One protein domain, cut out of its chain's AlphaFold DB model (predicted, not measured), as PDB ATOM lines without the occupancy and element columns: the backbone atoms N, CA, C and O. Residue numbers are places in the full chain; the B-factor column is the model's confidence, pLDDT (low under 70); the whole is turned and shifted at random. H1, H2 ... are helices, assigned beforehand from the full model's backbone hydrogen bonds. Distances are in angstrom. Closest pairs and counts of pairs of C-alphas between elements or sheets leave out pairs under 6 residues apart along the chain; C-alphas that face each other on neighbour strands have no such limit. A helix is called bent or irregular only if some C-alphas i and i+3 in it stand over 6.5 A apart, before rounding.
ATOM      1  N   VAL A 314      22.929 -41.681  -6.125       83.62
ATOM      2  CA  VAL A 314      23.725 -40.589  -6.719       83.62
ATOM      3  C   VAL A 314      24.818 -41.076  -7.687       83.62
ATOM      4  O   VAL A 314      25.205 -40.350  -8.602       83.62
ATOM      5  N   PHE A 315      25.305 -42.308  -7.507       90.12
ATOM      6  CA  PHE A 315      26.295 -42.944  -8.381       90.12
ATOM      7  C   PHE A 315      25.764 -44.174  -9.124       90.12
ATOM      8  O   PHE A 315      26.527 -44.810  -9.843       90.12
ATOM      9  N   ASP A 316      24.480 -44.506  -9.007       89.12
ATOM     10  CA  ASP A 316      23.916 -45.758  -9.530       89.12
ATOM     11  C   ASP A 316      24.172 -45.933 -11.035       89.12
ATOM     12  O   ASP A 316      24.727 -46.948 -11.453       89.12
ATOM     13  N   SER A 317      23.918 -44.902 -11.848       91.00
ATOM     14  CA  SER A 317      24.167 -44.960 -13.295       91.00
ATOM     15  C   SER A 317      25.634 -45.229 -13.646       91.00
ATOM     16  O   SER A 317      25.922 -45.976 -14.580       91.00
ATOM     17  N   ILE A 318      26.584 -44.642 -12.905       91.69
ATOM     18  CA  ILE A 318      28.016 -44.850 -13.175       91.69
ATOM     19  C   ILE A 318      28.519 -46.198 -12.643       91.69
ATOM     20  O   ILE A 318      29.444 -46.764 -13.226       91.69
ATOM     21  N   LEU A 319      27.908 -46.721 -11.575       91.25
ATOM     22  CA  LEU A 319      28.191 -48.051 -11.036       91.25
ATOM     23  C   LEU A 319      27.681 -49.131 -11.992       91.25
ATOM     24  O   LEU A 319      28.468 -49.974 -12.415       91.25
ATOM     25  N   LYS A 320      26.427 -49.022 -12.449       92.62
ATOM     26  CA  LYS A 320      25.849 -49.894 -13.483       92.62
ATOM     27  C   LYS A 320      26.658 -49.861 -14.778       92.62
ATOM     28  O   LYS A 320      26.903 -50.906 -15.369       92.62
ATOM     29  N   LEU A 321      27.127 -48.683 -15.209       93.25
ATOM     30  CA  LEU A 321      28.041 -48.591 -16.351       93.25
ATOM     31  C   LEU A 321      29.329 -49.374 -16.096       93.25
ATOM     32  O   LEU A 321      29.785 -50.106 -16.969       93.25
ATOM     33  N   ASN A 322      29.936 -49.218 -14.919       92.06
ATOM     34  CA  ASN A 322      31.168 -49.922 -14.602       92.06
ATOM     35  C   ASN A 322      30.971 -51.445 -14.606       92.06
ATOM     36  O   ASN A 322      31.780 -52.142 -15.212       92.06
ATOM     37  N   GLU A 323      29.880 -51.941 -14.023       91.50
ATOM     38  CA  GLU A 323      29.494 -53.355 -14.063       91.50
ATOM     39  C   GLU A 323      29.301 -53.854 -15.500       91.50
ATOM     40  O   GLU A 323      29.911 -54.852 -15.887       91.50
ATOM     41  N   SER A 324      28.546 -53.121 -16.324       93.38
ATOM     42  CA  SER A 324      28.337 -53.448 -17.739       93.38
ATOM     43  C   SER A 324      29.633 -53.463 -18.548       93.38
ATOM     44  O   SER A 324      29.791 -54.281 -19.442       93.38
ATOM     45  N   LEU A 325      30.602 -52.593 -18.253       92.00
ATOM     46  CA  LEU A 325      31.894 -52.599 -18.951       92.00
ATOM     47  C   LEU A 325      32.827 -53.727 -18.487       92.00
ATOM     48  O   LEU A 325      33.767 -54.075 -19.212       92.00
ATOM     49  N   LEU A 326      32.606 -54.258 -17.284       90.25
ATOM     50  CA  LEU A 326      33.373 -55.360 -16.705       90.25
ATOM     51  C   LEU A 326      32.766 -56.738 -17.008       90.25
ATOM     52  O   LEU A 326      33.483 -57.731 -16.878       90.25
ATOM     53  N   SER A 327      31.495 -56.814 -17.419       89.50
ATOM     54  CA  SER A 327      30.849 -58.078 -17.782       89.50
ATOM     55  C   SER A 327      31.462 -58.689 -19.051       89.50
ATOM     56  O   SER A 327      31.948 -57.986 -19.940       89.50
ATOM     57  N   GLU A 328      31.456 -60.024 -19.138       83.88
ATOM     58  CA  GLU A 328      32.054 -60.757 -20.267       83.88
ATOM     59  C   GLU A 328      31.341 -60.476 -21.600       83.88
ATOM     60  O   GLU A 328      31.981 -60.433 -22.650       83.88
ATOM     61  N   ASP A 329      30.027 -60.258 -21.555       84.56
ATOM     62  CA  ASP A 329      29.172 -59.955 -22.706       84.56
ATOM     63  C   ASP A 329      29.060 -58.451 -23.014       84.56
ATOM     64  O   ASP A 329      28.566 -58.071 -24.080       84.56
ATOM     65  N   GLN A 330      29.549 -57.593 -22.113       82.19
ATOM     66  CA  GLN A 330      29.374 -56.141 -22.140       82.19
ATOM     67  C   GLN A 330      27.916 -55.703 -22.344       82.19
ATOM     68  O   GLN A 330      27.637 -54.753 -23.085       82.19
ATOM     69  N   THR A 331      26.976 -56.419 -21.723       89.62
ATOM     70  CA  THR A 331      25.554 -56.076 -21.775       89.62
ATOM     71  C   THR A 331      25.278 -54.872 -20.871       89.62
ATOM     72  O   THR A 331      25.586 -54.872 -19.675       89.62
ATOM     73  N   PHE A 332      24.690 -53.821 -21.447       92.69
ATOM     74  CA  PHE A 332      24.325 -52.603 -20.725       92.69
ATOM     75  C   PHE A 332      23.051 -52.820 -19.907       92.69
ATOM     76  O   PHE A 332      22.088 -53.393 -20.411       92.69
ATOM     77  N   ASN A 333      23.041 -52.355 -18.655       89.25
ATOM     78  CA  ASN A 333      21.853 -52.412 -17.804       89.25
ATOM     79  C   ASN A 333      20.734 -51.515 -18.390       89.25
ATOM     80  O   ASN A 333      20.936 -50.299 -18.447       89.25
ATOM     81  N   PRO A 334      19.565 -52.069 -18.775       88.25
ATOM     82  CA  PRO A 334      18.453 -51.308 -19.358       88.25
ATOM     83  C   PRO A 334      17.916 -50.183 -18.471       88.25
ATOM     84  O   PRO A 334      17.350 -49.228 -18.980       88.25
ATOM     85  N   GLU A 335      18.106 -50.271 -17.154       86.50
ATOM     86  CA  GLU A 335      17.620 -49.306 -16.161       86.50
ATOM     87  C   GLU A 335      18.745 -48.385 -15.648       86.50
ATOM     88  O   GLU A 335      18.679 -47.848 -14.537       86.50
ATOM     89  N   MET A 336      19.833 -48.223 -16.410       87.06
ATOM     90  CA  MET A 336      20.992 -47.409 -16.008       87.06
ATOM     91  C   MET A 336      20.639 -45.942 -15.742       87.06
ATOM     92  O   MET A 336      21.225 -45.321 -14.855       87.06
ATOM     93  N   PHE A 337      19.678 -45.394 -16.485       85.88
ATOM     94  CA  PHE A 337      19.246 -44.000 -16.371       85.88
ATOM     95  C   PHE A 337      17.871 -43.850 -15.705       85.88
ATOM     96  O   PHE A 337      17.185 -42.864 -15.953       85.88
ATOM     97  N   PHE A 338      17.485 -44.806 -14.847       81.06
ATOM     98  CA  PHE A 338      16.216 -44.810 -14.092       81.06
ATOM     99  C   PHE A 338      14.945 -44.879 -14.954       81.06
ATOM    100  O   PHE A 338      13.839 -44.661 -14.468       81.06
ATOM    101  N   GLU A 339      15.102 -45.232 -16.225       78.06
ATOM    102  CA  GLU A 339      14.037 -45.490 -17.184       78.06
ATOM    103  C   GLU A 339      14.442 -46.702 -18.039       78.06
ATOM    104  O   GLU A 339      15.644 -46.921 -18.228       78.06
ATOM    105  N   PRO A 340      13.485 -47.512 -18.524       81.88
ATOM    106  CA  PRO A 340      13.793 -48.676 -19.343       81.88
ATOM    107  C   PRO A 340      14.274 -48.246 -20.735       81.88
ATOM    108  O   PRO A 340      13.541 -47.600 -21.482       81.88
ATOM    109  N   LEU A 341      15.497 -48.638 -21.094       86.62
ATOM    110  CA  LEU A 341      16.123 -48.348 -22.384       86.62
ATOM    111  C   LEU A 341      16.636 -49.619 -23.054       86.62
ATOM    112  O   LEU A 341      17.056 -50.570 -22.397       86.62
ATOM    113  N   ASP A 342      16.640 -49.612 -24.383       91.12
ATOM    114  CA  ASP A 342      17.210 -50.701 -25.164       91.12
ATOM    115  C   ASP A 342      18.733 -50.814 -24.942       91.12
ATOM    116  O   ASP A 342      19.468 -49.820 -24.961       91.12
ATOM    117  N   ALA A 343      19.219 -52.037 -24.718       91.56
ATOM    118  CA  ALA A 343      20.619 -52.285 -24.377       91.56
ATOM    119  C   ALA A 343      21.578 -52.009 -25.552       91.56
ATOM    120  O   ALA A 343      22.702 -51.548 -25.328       91.56
ATOM    121  N   ASP A 344      21.145 -52.236 -26.797       92.00
ATOM    122  CA  ASP A 344      21.943 -51.938 -27.988       92.00
ATOM    123  C   ASP A 344      21.992 -50.426 -28.250       92.00
ATOM    124  O   ASP A 344      23.040 -49.881 -28.628       92.00
ATOM    125  N   LEU A 345      20.900 -49.712 -27.965       93.69
ATOM    126  CA  LEU A 345      20.873 -48.251 -27.975       93.69
ATOM    127  C   LEU A 345      21.818 -47.661 -26.912       93.69
ATOM    128  O   LEU A 345      22.602 -46.760 -27.212       93.69
ATOM    129  N   LEU A 346      21.824 -48.210 -25.693       94.62
ATOM    130  CA  LEU A 346      22.764 -47.812 -24.637       94.62
ATOM    131  C   LEU A 346      24.223 -48.024 -25.059       94.62
ATOM    132  O   LEU A 346      25.066 -47.138 -24.889       94.62
ATOM    133  N   LYS A 347      24.515 -49.182 -25.655       94.75
ATOM    134  CA  LYS A 347      25.850 -49.537 -26.141       94.75
ATOM    135  C   LYS A 347      26.314 -48.624 -27.276       94.75
ATOM    136  O   LYS A 347      27.451 -48.151 -27.253       94.75
ATOM    137  N   SER A 348      25.449 -48.357 -28.256       95.12
ATOM    138  CA  SER A 348      25.762 -47.462 -29.379       95.12
ATOM    139  C   SER A 348      25.939 -46.010 -28.927       95.12
ATOM    140  O   SER A 348      26.916 -45.370 -29.318       95.12
ATOM    141  N   GLY A 349      25.088 -45.516 -28.027       96.44
ATOM    142  CA  GLY A 349      25.241 -44.188 -27.434       96.44
ATOM    143  C   GLY A 349      26.511 -44.045 -26.592       96.44
ATOM    144  O   GLY A 349      27.203 -43.031 -26.684       96.44
ATOM    145  N   PHE A 350      26.900 -45.077 -25.833       96.56
ATOM    146  CA  PHE A 350      28.176 -45.069 -25.110       96.56
ATOM    147  C   PHE A 350      29.388 -45.070 -26.052       96.56
ATOM    148  O   PHE A 350      30.378 -44.378 -25.797       96.56
ATOM    149  N   ALA A 351      29.322 -45.822 -27.154       96.06
ATOM    150  CA  ALA A 351      30.369 -45.824 -28.173       96.06
ATOM    151  C   ALA A 351      30.529 -44.434 -28.810       96.06
ATOM    152  O   ALA A 351      31.651 -43.936 -28.904       96.06
ATOM    153  N   LEU A 352      29.416 -43.775 -29.149       97.62
ATOM    154  CA  LEU A 352      29.413 -42.408 -29.668       97.62
ATOM    155  C   LEU A 352      29.964 -41.403 -28.644       97.62
ATOM    156  O   LEU A 352      30.779 -40.548 -28.986       97.62
ATOM    157  N   PHE A 353      29.582 -41.524 -27.369       97.50
ATOM    158  CA  PHE A 353      30.162 -40.733 -26.278       97.50
ATOM    159  C   PHE A 353      31.691 -40.891 -26.211       97.50
ATOM    160  O   PHE A 353      32.425 -39.903 -26.135       97.50
ATOM    161  N   CYS A 354      32.194 -42.123 -26.294       97.19
ATOM    162  CA  CYS A 354      33.629 -42.406 -26.303       97.19
ATOM    163  C   CYS A 354      34.335 -41.808 -27.534       97.19
ATOM    164  O   CYS A 354      35.416 -41.221 -27.399       97.19
ATOM    165  N   GLU A 355      33.710 -41.899 -28.711       97.25
ATOM    166  CA  GLU A 355      34.199 -41.305 -29.958       97.25
ATOM    167  C   GLU A 355      34.334 -39.782 -29.847       97.25
ATOM    168  O   GLU A 355      35.399 -39.244 -30.157       97.25
ATOM    169  N   ARG A 356      33.314 -39.091 -29.314       96.69
ATOM    170  CA  ARG A 356      33.343 -37.634 -29.073       96.69
ATOM    171  C   ARG A 356      34.520 -37.211 -28.190       96.69
ATOM    172  O   ARG A 356      35.085 -36.136 -28.377       96.69
ATOM    173  N   LEU A 357      34.911 -38.064 -27.242       95.81
ATOM    174  CA  LEU A 357      36.057 -37.832 -26.361       95.81
ATOM    175  C   LEU A 357      37.404 -38.243 -26.967       95.81
ATOM    176  O   LEU A 357      38.442 -37.974 -26.355       95.81
ATOM    177  N   GLY A 358      37.410 -38.921 -28.118       96.06
ATOM    178  CA  GLY A 358      38.605 -39.532 -28.693       96.06
ATOM    179  C   GLY A 358      39.218 -40.602 -27.782       96.06
ATOM    180  O   GLY A 358      40.442 -40.711 -27.696       96.06
ATOM    181  N   LYS A 359      38.388 -41.353 -27.044       95.56
ATOM    182  CA  LYS A 359      38.822 -42.363 -26.062       95.56
ATOM    183  C   LYS A 359      38.245 -43.737 -26.384       95.56
ATOM    184  O   LYS A 359      37.124 -43.849 -26.854       95.56
ATOM    185  N   SER A 360      39.004 -44.792 -26.086       93.44
ATOM    186  CA  SER A 360      38.477 -46.163 -26.128       93.44
ATOM    187  C   SER A 360      37.524 -46.409 -24.945       93.44
ATOM    188  O   SER A 360      37.849 -45.963 -23.837       93.44
ATOM    189  N   PRO A 361      36.426 -47.173 -25.125       91.19
ATOM    190  CA  PRO A 361      35.569 -47.650 -24.033       91.19
ATOM    191  C   PRO A 361      36.337 -48.285 -22.863       91.19
ATOM    192  O   PRO A 361      35.979 -48.083 -21.703       91.19
ATOM    193  N   ASP A 362      37.446 -48.983 -23.143       89.56
ATOM    194  CA  ASP A 362      38.278 -49.641 -22.125       89.56
ATOM    195  C   ASP A 362      38.837 -48.675 -21.074       89.56
ATOM    196  O   ASP A 362      39.098 -49.073 -19.937       89.56
ATOM    197  N   VAL A 363      38.995 -47.393 -21.425       91.94
ATOM    198  CA  VAL A 363      39.456 -46.361 -20.489       91.94
ATOM    199  C   VAL A 363      38.499 -46.237 -19.307       91.94
ATOM    200  O   VAL A 363      38.955 -45.938 -18.207       91.94
ATOM    201  N   PHE A 364      37.202 -46.488 -19.497       93.00
ATOM    202  CA  PHE A 364      36.145 -46.276 -18.504       93.00
ATOM    203  C   PHE A 364      35.810 -47.517 -17.662       93.00
ATOM    204  O   PHE A 364      34.913 -47.468 -16.827       93.00
ATOM    205  N   LYS A 365      36.587 -48.603 -17.778       90.06
ATOM    206  CA  LYS A 365      36.466 -49.800 -16.917       90.06
ATOM    207  C   LYS A 365      36.836 -49.566 -15.445       90.06
ATOM    208  O   LYS A 365      36.718 -50.473 -14.629       90.06
ATOM    209  N   SER A 366      37.272 -48.362 -15.078       89.94
ATOM    210  CA  SER A 366      37.525 -47.969 -13.692       89.94
ATOM    211  C   SER A 366      36.652 -46.780 -13.308       89.94
ATOM    212  O   SER A 366      36.664 -45.753 -13.982       89.94
ATOM    213  N   LEU A 367      35.996 -46.839 -12.150       89.12
ATOM    214  CA  LEU A 367      35.276 -45.681 -11.609       89.12
ATOM    215  C   LEU A 367      36.170 -44.440 -11.495       89.12
ATOM    216  O   LEU A 367      35.729 -43.322 -11.748       89.12
ATOM    217  N   ARG A 368      37.466 -44.615 -11.204       88.94
ATOM    218  CA  ARG A 368      38.414 -43.499 -11.121       88.94
ATOM    219  C   ARG A 368      38.534 -42.735 -12.441       88.94
ATOM    220  O   ARG A 368      38.668 -41.513 -12.406       88.94
ATOM    221  N   SER A 369      38.521 -43.419 -13.585       91.31
ATOM    222  CA  SER A 369      38.601 -42.758 -14.891       91.31
ATOM    223  C   SER A 369      37.271 -42.122 -15.294       91.31
ATOM    224  O   SER A 369      37.292 -41.038 -15.876       91.31
ATOM    225  N   ILE A 370      36.140 -42.723 -14.904       92.25
ATOM    226  CA  ILE A 370      34.801 -42.128 -15.032       92.25
ATOM    227  C   ILE A 370      34.737 -40.799 -14.264       92.25
ATOM    228  O   ILE A 370      34.496 -39.750 -14.862       92.25
ATOM    229  N   PHE A 371      35.076 -40.800 -12.969       90.56
ATOM    230  CA  PHE A 371      35.128 -39.579 -12.156       90.56
ATOM    231  C   PHE A 371      36.136 -38.560 -12.692       90.56
ATOM    232  O   PHE A 371      35.847 -37.365 -12.717       90.56
ATOM    233  N   ALA A 372      37.317 -39.001 -13.138       92.94
ATOM    234  CA  ALA A 372      38.311 -38.102 -13.720       92.94
ATOM    235  C   ALA A 372      37.777 -37.396 -14.972       92.94
ATOM    236  O   ALA A 372      38.012 -36.201 -15.137       92.94
ATOM    237  N   GLN A 373      37.035 -38.105 -15.825       95.50
ATOM    238  CA  GLN A 373      36.393 -37.509 -16.992       95.50
ATOM    239  C   GLN A 373      35.257 -36.559 -16.594       95.50
ATOM    240  O   GLN A 373      35.196 -35.449 -17.116       95.50
ATOM    241  N   GLY A 374      34.428 -36.930 -15.615       94.69
ATOM    242  CA  GLY A 374      33.412 -36.036 -15.057       94.69
ATOM    243  C   GLY A 374      34.005 -34.725 -14.527       94.69
ATOM    244  O   GLY A 374      33.498 -33.646 -14.814       94.69
ATOM    245  N   LEU A 375      35.147 -34.786 -13.832       93.00
ATOM    246  CA  LEU A 375      35.862 -33.595 -13.353       93.00
ATOM    247  C   LEU A 375      36.383 -32.708 -14.493       93.00
ATOM    248  O   LEU A 375      36.453 -31.489 -14.329       93.00
ATOM    249  N   VAL A 376      36.752 -33.295 -15.636       94.50
ATOM    250  CA  VAL A 376      37.117 -32.531 -16.839       94.50
ATOM    251  C   VAL A 376      35.900 -31.782 -17.380       94.50
ATOM    252  O   VAL A 376      36.032 -30.600 -17.689       94.50
ATOM    253  N   PHE A 377      34.725 -32.419 -17.430       93.75
ATOM    254  CA  PHE A 377      33.486 -31.751 -17.841       93.75
ATOM    255  C   PHE A 377      33.134 -30.587 -16.920       93.75
ATOM    256  O   PHE A 377      32.940 -29.477 -17.401       93.75
ATOM    257  N   VAL A 378      33.157 -30.797 -15.601       89.50
ATOM    258  CA  VAL A 378      32.876 -29.730 -14.622       89.50
ATOM    259  C   VAL A 378      33.828 -28.548 -14.786       89.50
ATOM    260  O   VAL A 378      33.399 -27.404 -14.747       89.50
ATOM    261  N   LYS A 379      35.121 -28.807 -15.007       88.62
ATOM    262  CA  LYS A 379      36.118 -27.744 -15.190       88.62
ATOM    263  C   LYS A 379      35.900 -26.922 -16.467       88.62
ATOM    264  O   LYS A 379      36.305 -25.764 -16.507       88.62
ATOM    265  N   ASN A 380      35.343 -27.539 -17.504       86.38
ATOM    266  CA  ASN A 380      35.140 -26.916 -18.809       86.38
ATOM    267  C   ASN A 380      33.719 -26.359 -18.990       86.38
ATOM    268  O   ASN A 380      33.466 -25.702 -19.999       86.38
ATOM    269  N   ALA A 381      32.809 -26.621 -18.048       79.44
ATOM    270  CA  ALA A 381      31.453 -26.098 -18.076       79.44
ATOM    271  C   ALA A 381      31.459 -24.570 -17.880       79.44
ATOM    272  O   ALA A 381      32.272 -24.052 -17.107       79.44
ATOM    273  N   PRO A 382      30.576 -23.826 -18.567       66.25
ATOM    274  CA  PRO A 382      30.402 -22.403 -18.308       66.25
ATOM    275  C   PRO A 382      29.900 -22.179 -16.871       66.25
ATOM    276  O   PRO A 382      29.064 -22.936 -16.379       66.25
ATOM    277  N   ASP A 383      30.380 -21.112 -16.218       55.06
ATOM    278  CA  ASP A 383      30.101 -20.779 -14.803       55.06
ATOM    279  C   ASP A 383      28.592 -20.709 -14.445       55.06
ATOM    280  O   ASP A 383      28.238 -20.725 -13.270       55.06
ATOM    281  N   GLU A 384      27.691 -20.623 -15.431       46.75
ATOM    282  CA  GLU A 384      26.235 -20.514 -15.240       46.75
ATOM    283  C   GLU A 384      25.509 -21.871 -15.087       46.75
ATOM    284  O   GLU A 384      24.350 -21.888 -14.678       46.75
ATOM    285  N   GLU A 385      26.161 -23.011 -15.354       45.97
ATOM    286  CA  GLU A 385      25.537 -24.347 -15.262       45.97
ATOM    287  C   GLU A 385      25.689 -25.039 -13.890       45.97
ATOM    288  O   GLU A 385      24.975 -26.004 -13.620       45.97
ATOM    289  N   GLU A 386      26.589 -24.577 -13.007       46.34
ATOM    290  CA  GLU A 386      26.819 -25.203 -11.685       46.34
ATOM    291  C   GLU A 386      25.614 -25.063 -10.725       46.34
ATOM    292  O   GLU A 386      25.407 -25.938  -9.881       46.34
ATOM    293  N   ASP A 387      24.813 -23.997 -10.855       42.72
ATOM    294  CA  ASP A 387      23.797 -23.607  -9.860       42.72
ATOM    295  C   ASP A 387      22.402 -24.222 -10.101       42.72
ATOM    296  O   ASP A 387      21.611 -24.342  -9.162       42.72
ATOM    297  N   THR A 388      22.072 -24.603 -11.340       38.25
ATOM    298  CA  THR A 388      20.703 -25.005 -11.718       38.25
ATOM    299  C   THR A 388      20.459 -26.510 -11.621       38.25
ATOM    300  O   THR A 388      19.418 -26.906 -11.113       38.25
ATOM    301  N   GLU A 389      21.404 -27.368 -12.024       37.44
ATOM    302  CA  GLU A 389      21.144 -28.818 -12.116       37.44
ATOM    303  C   GLU A 389      20.992 -29.498 -10.741       37.44
ATOM    304  O   GLU A 389      20.061 -30.266 -10.540       37.44
ATOM    305  N   LEU A 390      21.827 -29.169  -9.748       40.25
ATOM    306  CA  LEU A 390      21.759 -29.801  -8.416       40.25
ATOM    307  C   LEU A 390      20.579 -29.314  -7.557       40.25
ATOM    308  O   LEU A 390      20.074 -30.062  -6.724       40.25
ATOM    309  N   ALA A 391      20.155 -28.057  -7.727       35.47
ATOM    310  CA  ALA A 391      19.022 -27.484  -6.994       35.47
ATOM    311  C   ALA A 391      17.673 -27.884  -7.609       35.47
ATOM    312  O   ALA A 391      16.693 -28.017  -6.882       35.47
ATOM    313  N   MET A 392      17.628 -28.085  -8.931       32.19
ATOM    314  CA  MET A 392      16.426 -28.542  -9.626       32.19
ATOM    315  C   MET A 392      16.132 -30.026  -9.385       32.19
ATOM    316  O   MET A 392      14.979 -30.410  -9.527       32.19
ATOM    317  N   GLU A 393      17.111 -30.849  -8.991       44.12
ATOM    318  CA  GLU A 393      16.928 -32.309  -8.894       44.12
ATOM    319  C   GLU A 393      16.665 -32.861  -7.488       44.12
ATOM    320  O   GLU A 393      15.951 -33.854  -7.373       44.12
ATOM    321  N   GLU A 394      17.068 -32.169  -6.408       37.09
ATOM    322  CA  GLU A 394      16.445 -32.438  -5.095       37.09
ATOM    323  C   GLU A 394      14.934 -32.126  -5.123       37.09
ATOM    324  O   GLU A 394      14.178 -32.698  -4.342       37.09
ATOM    325  N   GLU A 395      14.486 -31.247  -6.032       34.22
ATOM    326  CA  GLU A 395      13.066 -30.984  -6.281       34.22
ATOM    327  C   GLU A 395      12.465 -31.948  -7.329       34.22
ATOM    328  O   GLU A 395      11.344 -32.418  -7.118       34.22
ATOM    329  N   THR A 414      17.594 -41.360 -29.589       93.00
ATOM    330  CA  THR A 414      18.728 -41.605 -30.488       93.00
ATOM    331  C   THR A 414      20.011 -41.941 -29.722       93.00
ATOM    332  O   THR A 414      20.124 -41.709 -28.515       93.00
ATOM    333  N   ALA A 415      21.023 -42.470 -30.419       93.69
ATOM    334  CA  ALA A 415      22.341 -42.709 -29.825       93.69
ATOM    335  C   ALA A 415      22.996 -41.397 -29.345       93.69
ATOM    336  O   ALA A 415      23.724 -41.393 -28.351       93.69
ATOM    337  N   GLU A 416      22.710 -40.278 -30.013       94.81
ATOM    338  CA  GLU A 416      23.110 -38.934 -29.611       94.81
ATOM    339  C   GLU A 416      22.508 -38.538 -28.258       94.81
ATOM    340  O   GLU A 416      23.251 -38.083 -27.387       94.81
ATOM    341  N   ASP A 417      21.208 -38.775 -28.053       92.56
ATOM    342  CA  ASP A 417      20.528 -38.481 -26.783       92.56
ATOM    343  C   ASP A 417      21.121 -39.299 -25.626       92.56
ATOM    344  O   ASP A 417      21.311 -38.798 -24.513       92.56
ATOM    345  N   ILE A 418      21.458 -40.566 -25.893       95.00
ATOM    346  CA  ILE A 418      22.131 -41.440 -24.929       95.00
ATOM    347  C   ILE A 418      23.561 -40.960 -24.640       95.00
ATOM    348  O   ILE A 418      23.980 -40.949 -23.480       95.00
ATOM    349  N   ALA A 419      24.316 -40.534 -25.654       96.31
ATOM    350  CA  ALA A 419      25.657 -39.983 -25.456       96.31
ATOM    351  C   ALA A 419      25.623 -38.730 -24.556       96.31
ATOM    352  O   ALA A 419      26.451 -38.595 -23.650       96.31
ATOM    353  N   ASP A 420      24.622 -37.865 -24.741       93.19
ATOM    354  CA  ASP A 420      24.386 -36.689 -23.896       93.19
ATOM    355  C   ASP A 420      23.961 -37.083 -22.468       93.19
ATOM    356  O   ASP A 420      24.337 -36.425 -21.491       93.19
ATOM    357  N   LYS A 421      23.199 -38.176 -22.297       93.12
ATOM    358  CA  LYS A 421      22.925 -38.754 -20.966       93.12
ATOM    359  C   LYS A 421      24.226 -39.185 -20.281       93.12
ATOM    360  O   LYS A 421      24.451 -38.771 -19.144       93.12
ATOM    361  N   PHE A 422      25.123 -39.914 -20.946       95.19
ATOM    362  CA  PHE A 422      26.412 -40.287 -20.342       95.19
ATOM    363  C   PHE A 422      27.222 -39.070 -19.885       95.19
ATOM    364  O   PHE A 422      27.678 -39.041 -18.741       95.19
ATOM    365  N   GLU A 423      27.354 -38.038 -20.721       94.38
ATOM    366  CA  GLU A 423      28.064 -36.812 -20.342       94.38
ATOM    367  C   GLU A 423      27.457 -36.157 -19.090       94.38
ATOM    368  O   GLU A 423      28.183 -35.869 -18.128       94.38
ATOM    369  N   ARG A 424      26.126 -36.007 -19.053       92.12
ATOM    370  CA  ARG A 424      25.403 -35.468 -17.892       92.12
ATOM    371  C   ARG A 424      25.633 -36.298 -16.633       92.12
ATOM    372  O   ARG A 424      25.991 -35.733 -15.603       92.12
ATOM    373  N   HIS A 425      25.494 -37.622 -16.693       92.06
ATOM    374  CA  HIS A 425      25.680 -38.484 -15.519       92.06
ATOM    375  C   HIS A 425      27.136 -38.483 -15.013       92.06
ATOM    376  O   HIS A 425      27.363 -38.450 -13.802       92.06
ATOM    377  N   PHE A 426      28.134 -38.416 -15.903       94.50
ATOM    378  CA  PHE A 426      29.541 -38.254 -15.509       94.50
ATOM    379  C   PHE A 426      29.784 -36.906 -14.814       94.50
ATOM    380  O   PHE A 426      30.443 -36.854 -13.769       94.50
ATOM    381  N   LYS A 427      29.255 -35.811 -15.378       92.00
ATOM    382  CA  LYS A 427      29.349 -34.461 -14.800       92.00
ATOM    383  C   LYS A 427      28.681 -34.411 -13.421       92.00
ATOM    384  O   LYS A 427      29.320 -33.974 -12.465       92.00
ATOM    385  N   ARG A 428      27.461 -34.944 -13.292       89.06
ATOM    386  CA  ARG A 428      26.690 -35.008 -12.037       89.06
ATOM    387  C   ARG A 428      27.420 -35.773 -10.943       89.06
ATOM    388  O   ARG A 428      27.589 -35.246  -9.846       89.06
ATOM    389  N   ALA A 429      27.936 -36.965 -11.248       90.50
ATOM    390  CA  ALA A 429      28.713 -37.743 -10.288       90.50
ATOM    391  C   ALA A 429      29.946 -36.961  -9.789       90.50
ATOM    392  O   ALA A 429      30.230 -36.906  -8.588       90.50
ATOM    393  N   ALA A 430      30.662 -36.285 -10.692       91.94
ATOM    394  CA  ALA A 430      31.799 -35.452 -10.317       91.94
ATOM    395  C   ALA A 430      31.396 -34.228  -9.472       91.94
ATOM    396  O   ALA A 430      32.079 -33.917  -8.491       91.94
ATOM    397  N   GLN A 431      30.292 -33.553  -9.804       91.06
ATOM    398  CA  GLN A 431      29.763 -32.430  -9.022       91.06
ATOM    399  C   GLN A 431      29.337 -32.873  -7.621       91.06
ATOM    400  O   GLN A 431      29.744 -32.239  -6.645       91.06
ATOM    401  N   ALA A 432      28.603 -33.984  -7.498       90.56
ATOM    402  CA  ALA A 432      28.201 -34.556  -6.214       90.56
ATOM    403  C   ALA A 432      29.424 -34.872  -5.340       90.56
ATOM    404  O   ALA A 432      29.496 -34.458  -4.181       90.56
ATOM    405  N   TYR A 433      30.444 -35.513  -5.919       91.44
ATOM    406  CA  TYR A 433      31.701 -35.805  -5.229       91.44
ATOM    407  C   TYR A 433      32.434 -34.531  -4.762       91.44
ATOM    408  O   TYR A 433      32.888 -34.442  -3.615       91.44
ATOM    409  N   LEU A 434      32.549 -33.509  -5.619       91.62
ATOM    410  CA  LEU A 434      33.174 -32.232  -5.253       91.62
ATOM    411  C   LEU A 434      32.383 -31.495  -4.170       91.62
ATOM    412  O   LEU A 434      32.989 -30.952  -3.240       91.62
ATOM    413  N   ARG A 435      31.051 -31.493  -4.270       92.69
ATOM    414  CA  ARG A 435      30.140 -30.892  -3.295       92.69
ATOM    415  C   ARG A 435      30.318 -31.537  -1.924       92.69
ATOM    416  O   ARG A 435      30.581 -30.817  -0.963       92.69
ATOM    417  N   ALA A 436      30.304 -32.869  -1.843       93.12
ATOM    418  CA  ALA A 436      30.547 -33.624  -0.611       93.12
ATOM    419  C   ALA A 436      31.885 -33.245   0.052       93.12
ATOM    420  O   ALA A 436      31.953 -32.939   1.250       93.12
ATOM    421  N   ARG A 437      32.960 -33.132  -0.741       92.81
ATOM    422  CA  ARG A 437      34.272 -32.686  -0.240       92.81
ATOM    423  C   ARG A 437      34.271 -31.239   0.245       92.81
ATOM    424  O   ARG A 437      34.901 -30.950   1.263       92.81
TER     425      ARG A 437
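Overview. This is residues 314 to 395 and 414 to 437 of the 511 residues of the protein "Excinuclease ABC subunit C" of Bdellovibrio bacteriovorus (strain ATCC 15356 / DSM 50701 / NCIMB 9529 / HD100) (UniProt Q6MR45). One long helix, H6, runs through the middle of a small helical body, with H2 crossing it near its first residues and H4 crossing it further along, both nearly at right angles. H1 reaches H6 with residues 314 to 318 and H4 with residues 318 to 322, the short H3 touches both H1 and H2, which are themselves apart, and the low-confidence H5 lies at the rim, near H6. The printed part has 106 residues with six named helices, H1 to H6 in chain order, and no named strand; the class is all helix. It is compact, with a radius of gyration of the C-alphas of 13.4 A, and rounded, spanning 38 by 28 by 24 A.

Along the chain. H6, the longest helix, covers residues 415 to 437 and measures 33.4 A from its first C-alpha at (22.341, -42.709, -29.825) to its last at (34.272, -32.686, -0.240). H2 covers residues 343 to 356, 20.0 A, and H4 residues 367 to 380, 20.1 A. H1, residues 314 to 326, measures 20.3 A and begins with C-alpha 314 at (23.725, -40.589, -6.719); it is irregular, with C-alphas 314 and 317 7.9 A apart. H3 covers residues 361 to 364, 5.7 A, and H5 residues 389 to 395, 10.2 A.

Arrangement. H1 and H6 are the hubs, touching three helices each. H6 touches H4 with residues 423 to 431, about perpendicular at 89 degrees; the closest C-alphas are those of Gly 374 and Lys 427, 4.4 A apart. With residues 415 to 423 it touches H2, only just about perpendicular at 73 degrees; the closest C-alphas, of Gly 349 and Ala 415, are 4.0 A apart. H1 touches H6 with residues 314 to 318, at a steep tilt of 57 degrees, opposite ways; the C-alphas of Phe 315 and Ala 429 are closest, at 6.0 A. H1 also touches H4, at a steep tilt of 54 degrees, opposite ways, closest at the C-alphas of Asn 322 and Leu 367, 6.6 A. H3 touches H1, closest at the C-alphas of Asn 322 and Phe 364, 7.3 A. H3 only just touches H2, with 3 pairs of C-alphas within 8 A, closest at Cys 354 and Pro 361, 6.0 A. H5 and H6 are near each other, with 7 pairs of C-alphas within 10 A. H2 and H4 are apart. Every O i to N i+4 pair is within hydrogen-bond range in H2, H4 and H6, against 8 of 9 in H1 and 1 of 3 in H5, where 0 of 4 O i to N i+3 pairs are; H3 is too short for an O i to N i+4 pair.

Size, cuts and confidence. The two C-alphas farthest apart are those of Glu 328 and Glu 384, 41.0 A. Residues 396 to 413 are not printed, and C-alphas 395 and 414 are 27.0 A apart across this cut. The link from H1 to H2, residues 327 to 342, is long. The mean pLDDT of the printed part is 85.0, and residues 382 to 395 are under 70.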